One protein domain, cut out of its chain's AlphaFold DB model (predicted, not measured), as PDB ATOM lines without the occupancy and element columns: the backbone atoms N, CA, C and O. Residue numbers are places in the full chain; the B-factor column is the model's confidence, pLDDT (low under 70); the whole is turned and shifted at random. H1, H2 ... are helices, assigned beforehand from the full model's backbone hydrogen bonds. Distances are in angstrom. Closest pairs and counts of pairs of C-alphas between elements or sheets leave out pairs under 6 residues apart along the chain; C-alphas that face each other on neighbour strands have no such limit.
ATOM      1  N   TRP A  98      42.286 -41.696  91.516       74.12
ATOM      2  CA  TRP A  98      41.977 -40.281  91.704       74.12
ATOM      3  C   TRP A  98      43.198 -39.370  91.524       74.12
ATOM      4  O   TRP A  98      43.037 -38.241  91.071       74.12
ATOM      5  N   LEU A  99      44.419 -39.854  91.786       77.19
ATOM      6  CA  LEU A  99      45.629 -39.041  91.631       77.19
ATOM      7  C   LEU A  99      45.839 -38.653  90.163       77.19
ATOM      8  O   LEU A  99      46.108 -37.497  89.861       77.19
ATOM      9  N   ASN A 100      45.558 -39.578  89.242       76.88
ATOM     10  CA  ASN A 100      45.576 -39.301  87.805       76.88
ATOM     11  C   ASN A 100      44.547 -38.224  87.399       76.88
ATOM     12  O   ASN A 100      44.778 -37.471  86.460       76.88
ATOM     13  N   GLN A 101      43.411 -38.114  88.097       78.62
ATOM     14  CA  GLN A 101      42.429 -37.054  87.827       78.62
ATOM     15  C   GLN A 101      42.918 -35.690  88.326       78.62
ATOM     16  O   GLN A 101      42.749 -34.689  87.633       78.62
ATOM     17  N   VAL A 102      43.562 -35.663  89.496       83.88
ATOM     18  CA  VAL A 102      44.175 -34.452  90.058       83.88
ATOM     19  C   VAL A 102      45.326 -33.967  89.169       83.88
ATOM     20  O   VAL A 102      45.395 -32.780  88.857       83.88
ATOM     21  N   GLU A 103      46.174 -34.873  88.681       85.19
ATOM     22  CA  GLU A 103      47.259 -34.564  87.739       85.19
ATOM     23  C   GLU A 103      46.729 -33.955  86.432       85.19
ATOM     24  O   GLU A 103      47.212 -32.915  85.983       85.19
ATOM     25  N   LEU A 104      45.684 -34.549  85.843       85.25
ATOM     26  CA  LEU A 104      45.050 -34.017  84.631       85.25
ATOM     27  C   LEU A 104      44.415 -32.638  84.856       85.25
ATOM     28  O   LEU A 104      44.455 -31.787  83.963       85.25
ATOM     29  N   TRP A 105      43.839 -32.409  86.037       86.31
ATOM     30  CA  TRP A 105      43.279 -31.116  86.417       86.31
ATOM     31  C   TRP A 105      44.360 -30.033  86.517       86.31
ATOM     32  O   TRP A 105      44.219 -28.973  85.902       86.31
ATOM     33  N   PHE A 106      45.477 -30.309  87.195       88.94
ATOM     34  CA  PHE A 106      46.601 -29.370  87.265       88.94
ATOM     35  C   PHE A 106      47.237 -29.121  85.894       88.94
ATOM     36  O   PHE A 106      47.457 -27.965  85.541       88.94
ATOM     37  N   ALA A 107      47.415 -30.156  85.067       87.88
ATOM     38  CA  ALA A 107      47.910 -30.002  83.696       87.88
ATOM     39  C   ALA A 107      46.977 -29.140  82.823       87.88
ATOM     40  O   ALA A 107      47.403 -28.468  81.880       87.88
ATOM     41  N   LYS A 108      45.669 -29.146  83.105       88.56
ATOM     42  CA  LYS A 108      44.716 -28.245  82.449       88.56
ATOM     43  C   LYS A 108      44.911 -26.796  82.898       88.56
ATOM     44  O   LYS A 108      44.995 -25.920  82.040       88.56
ATOM     45  N   ILE A 109      45.012 -26.551  84.207       89.88
ATOM     46  CA  ILE A 109      45.286 -25.213  84.756       89.88
ATOM     47  C   ILE A 109      46.603 -24.670  84.197       89.88
ATOM     48  O   ILE A 109      46.663 -23.516  83.780       89.88
ATOM     49  N   GLU A 110      47.637 -25.504  84.128       90.50
ATOM     50  CA  GLU A 110      48.928 -25.114  83.580       90.50
ATOM     51  C   GLU A 110      48.796 -24.656  82.123       90.50
ATOM     52  O   GLU A 110      49.143 -23.524  81.804       90.50
ATOM     53  N   ARG A 111      48.211 -25.483  81.249       91.31
ATOM     54  CA  ARG A 111      48.069 -25.162  79.818       91.31
ATOM     55  C   ARG A 111      47.175 -23.955  79.540       91.31
ATOM     56  O   ARG A 111      47.443 -23.200  78.608       91.31
ATOM     57  N   GLU A 112      46.083 -23.803  80.284       89.00
ATOM     58  CA  GLU A 112      45.070 -22.782  79.995       89.00
ATOM     59  C   GLU A 112      45.321 -21.458  80.721       89.00
ATOM     60  O   GLU A 112      44.974 -20.406  80.188       89.00
ATOM     61  N   VAL A 113      45.931 -21.494  81.909       90.50
ATOM     62  CA  VAL A 113      46.107 -20.315  82.770       90.50
ATOM     63  C   VAL A 113      47.572 -19.916  82.886       90.50
ATOM     64  O   VAL A 113      47.876 -18.733  82.754       90.50
ATOM     65  N   ILE A 114      48.477 -20.867  83.135       87.81
ATOM     66  CA  ILE A 114      49.881 -20.566  83.457       87.81
ATOM     67  C   ILE A 114      50.696 -20.341  82.181       87.81
ATOM     68  O   ILE A 114      51.242 -19.261  81.986       87.81
ATOM     69  N   ALA A 115      50.713 -21.309  81.266       87.44
ATOM     70  CA  ALA A 115      51.505 -21.271  80.037       87.44
ATOM     71  C   ALA A 115      51.073 -20.164  79.058       87.44
ATOM     72  O   ALA A 115      51.854 -19.746  78.209       87.44
ATOM     73  N   ARG A 116      49.823 -19.690  79.159       79.88
ATOM     74  CA  ARG A 116      49.252 -18.636  78.301       79.88
ATOM     75  C   ARG A 116      49.062 -17.296  79.019       79.88
ATOM     76  O   ARG A 116      48.604 -16.336  78.403       79.88
ATOM     77  N   GLY A 117      49.341 -17.231  80.319       81.50
ATOM     78  CA  GLY A 117      49.075 -16.056  81.142       81.50
ATOM     79  C   GLY A 117      50.282 -15.130  81.249       81.50
ATOM     80  O   GLY A 117      51.398 -15.574  81.484       81.50
ATOM     81  N   VAL A 118      50.052 -13.820  81.159       82.75
ATOM     82  CA  VAL A 118      51.037 -12.810  81.579       82.75
ATOM     83  C   VAL A 118      50.829 -12.539  83.067       82.75
ATOM     84  O   VAL A 118      49.736 -12.126  83.464       82.75
ATOM     85  N   PHE A 119      51.837 -12.776  83.905       83.81
ATOM     86  CA  PHE A 119      51.787 -12.543  85.353       83.81
ATOM     87  C   PHE A 119      52.823 -11.484  85.724       83.81
ATOM     88  O   PHE A 119      54.013 -11.769  85.745       83.81
ATOM     89  N   THR A 120      52.383 -10.254  85.979       77.44
ATOM     90  CA  THR A 120      53.286  -9.127  86.265       77.44
ATOM     91  C   THR A 120      53.560  -8.959  87.763       77.44
ATOM     92  O   THR A 120      54.718  -8.764  88.122       77.44
ATOM     93  N   PRO A 121      52.567  -9.094  88.665       86.25
ATOM     94  CA  PRO A 121      52.837  -9.160  90.103       86.25
ATOM     95  C   PRO A 121      52.473 -10.537  90.708       86.25
ATOM     96  O   PRO A 121      51.520 -11.186  90.285       86.25
ATOM     97  N   VAL A 122      53.178 -10.981  91.759       83.75
ATOM     98  CA  VAL A 122      52.927 -12.271  92.459       83.75
ATOM     99  C   VAL A 122      51.456 -12.491  92.882       83.75
ATOM    100  O   VAL A 122      50.955 -13.607  92.728       83.75
ATOM    101  N   PRO A 123      50.695 -11.471  93.336       88.81
ATOM    102  CA  PRO A 123      49.260 -11.610  93.602       88.81
ATOM    103  C   PRO A 123      48.432 -12.113  92.409       88.81
ATOM    104  O   PRO A 123      47.421 -12.794  92.609       88.81
ATOM    105  N   ASP A 124      48.853 -11.840  91.169       85.81
ATOM    106  CA  ASP A 124      48.164 -12.334  89.974       85.81
ATOM    107  C   ASP A 124      48.269 -13.849  89.825       85.81
ATOM    108  O   ASP A 124      47.323 -14.469  89.328       85.81
ATOM    109  N   LEU A 125      49.364 -14.452  90.299       85.69
ATOM    110  CA  LEU A 125      49.563 -15.899  90.259       85.69
ATOM    111  C   LEU A 125      48.577 -16.631  91.173       85.69
ATOM    112  O   LEU A 125      48.171 -17.742  90.864       85.69
ATOM    113  N   LYS A 126      48.118 -15.997  92.257       88.12
ATOM    114  CA  LYS A 126      47.031 -16.529  93.093       88.12
ATOM    115  C   LYS A 126      45.661 -16.204  92.501       88.12
ATOM    116  O   LYS A 126      44.778 -17.058  92.434       88.12
ATOM    117  N   ARG A 127      45.464 -14.955  92.074       90.38
ATOM    118  CA  ARG A 127      44.157 -14.440  91.645       90.38
ATOM    119  C   ARG A 127      43.638 -15.125  90.381       90.38
ATOM    120  O   ARG A 127      42.457 -15.464  90.320       90.38
ATOM    121  N   LYS A 128      44.492 -15.328  89.371       90.75
ATOM    122  CA  LYS A 128      44.072 -15.838  88.053       90.75
ATOM    123  C   LYS A 128      43.675 -17.323  88.081       90.75
ATOM    124  O   LYS A 128      42.575 -17.608  87.605       90.75
ATOM    125  N   PRO A 129      44.442 -18.250  88.692       91.00
ATOM    126  CA  PRO A 129      44.009 -19.638  88.855       91.00
ATOM    127  C   PRO A 129      42.742 -19.763  89.700       91.00
ATOM    128  O   PRO A 129      41.815 -20.453  89.291       91.00
ATOM    129  N   MET A 130      42.631 -19.035  90.818       92.62
ATOM    130  CA  MET A 130      41.429 -19.098  91.664       92.62
ATOM    131  C   MET A 130      40.172 -18.599  90.944       92.62
ATOM    132  O   MET A 130      39.101 -19.181  91.098       92.62
ATOM    133  N   ARG A 131      40.287 -17.547  90.125       93.31
ATOM    134  CA  ARG A 131      39.186 -17.080  89.269       93.31
ATOM    135  C   ARG A 131      38.799 -18.125  88.220       93.31
ATOM    136  O   ARG A 131      37.613 -18.304  87.963       93.31
ATOM    137  N   TYR A 132      39.780 -18.795  87.619       91.12
ATOM    138  CA  TYR A 132      39.537 -19.858  86.645       91.12
ATOM    139  C   TYR A 132      38.832 -21.068  87.279       91.12
ATOM    140  O   TYR A 132      37.866 -21.555  86.704       91.12
ATOM    141  N   ILE A 133      39.252 -21.491  88.479       91.12
ATOM    142  CA  ILE A 133      38.603 -22.575  89.238       91.12
ATOM    143  C   ILE A 133      37.137 -22.226  89.508       91.12
ATOM    144  O   ILE A 133      36.260 -22.972  89.096       91.12
ATOM    145  N   ARG A 134      36.860 -21.040  90.073       93.62
ATOM    146  CA  ARG A 134      35.479 -20.594  90.348       93.62
ATOM    147  C   ARG A 134      34.601 -20.603  89.097       93.62
ATOM    148  O   ARG A 134      33.488 -21.103  89.141       93.62
ATOM    149  N   LYS A 135      35.123 -20.102  87.972       90.69
ATOM    150  CA  LYS A 135      34.405 -20.113  86.690       90.69
ATOM    151  C   LYS A 135      34.163 -21.535  86.171       90.69
ATOM    152  O   LYS A 135      33.154 -21.796  85.529       90.69
ATOM    153  N   TYR A 136      35.103 -22.452  86.392       88.62
ATOM    154  CA  TYR A 136      34.934 -23.848  85.999       88.62
ATOM    155  C   TYR A 136      33.891 -24.564  86.868       88.62
ATOM    156  O   TYR A 136      33.115 -25.359  86.342       88.62
ATOM    157  N   ASP A 137      33.835 -24.238  88.161       87.88
ATOM    158  CA  ASP A 137      32.866 -24.792  89.112       87.88
ATOM    159  C   ASP A 137      31.422 -24.334  88.836       87.88
ATOM    160  O   ASP A 137      30.485 -25.036  89.204       87.88
ATOM    161  N   GLU A 138      31.218 -23.202  88.146       91.25
ATOM    162  CA  GLU A 138      29.888 -22.752  87.694       91.25
ATOM    163  C   GLU A 138      29.253 -23.718  86.675       91.25
ATOM    164  O   GLU A 138      28.034 -23.880  86.648       91.25
ATOM    165  N   GLN A 139      30.062 -24.366  85.828       86.00
ATOM    166  CA  GLN A 139      29.608 -25.357  84.844       86.00
ATOM    167  C   GLN A 139      30.606 -26.518  84.765       86.00
ATOM    168  O   GLN A 139      31.382 -26.623  83.799       86.00
ATOM    169  N   PRO A 140      30.608 -27.414  85.768       81.88
ATOM    170  CA  PRO A 140      31.587 -28.478  85.839       81.88
ATOM    171  C   PRO A 140      31.351 -29.461  84.692       81.88
ATOM    172  O   PRO A 140      30.304 -30.102  84.586       81.88
ATOM    173  N   LYS A 141      32.348 -29.612  83.818       76.56
ATOM    174  CA  LYS A 141      32.308 -30.651  82.785       76.56
ATOM    175  C   LYS A 141      32.656 -31.985  83.429       76.56
ATOM    176  O   LYS A 141      33.790 -32.185  83.865       76.56
ATOM    177  N   SER A 142      31.685 -32.893  83.470       73.94
ATOM    178  CA  SER A 142      31.916 -34.259  83.928       73.94
ATOM    179  C   SER A 142      32.892 -34.970  82.991       73.94
ATOM    180  O   SER A 142      32.790 -34.893  81.762       73.94
TER     181      SER A 142
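This is residues 98 to 142 of the 163 residues of an uncharacterized protein of Verminephrobacter eiseniae (strain EF01-2) (UniProt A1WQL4). Two helices of 17 residues each, H1 and H2, are set steeply to each other at 60 degrees: the chain folds back through a loop of 7 residues, and residues 109 to 113, near the end of H1, pack on residues 128 to 132, in the middle of H2. Residues 98 to 108 and 134 to 142 stick out as the two free arms. The printed part has 45 residues, with H1 then H2 and no named strand. It is all helix and only just loose, close to compact, with a radius of gyration of the C-alphas of 11.4 A; it spans 33 by 21 by 15 A.

H1, residues 98 to 114, begins at C-alpha 98 (41.977, -40.281, 91.704) and is 22.8 A long. H2, residues 122 to 138, is 25.8 A long and ends at C-alpha 138 (29.888, -22.752, 87.694).

H1 and H2 touch, with the C-alphas of Val 113 and Pro 129 closest, 6.5 A apart. They run opposite ways at a steep tilt of 60 degrees. Every O i to N i+4 pair is within hydrogen-bond range in H1, and 11 of 13 in H2.

The outline is elongated; the farthest C-alphas, of Trp 98 and Thr 120, are 33.6 A apart. The printed part has no cut, the link is short, and no printed residue is under 70 in pLDDT.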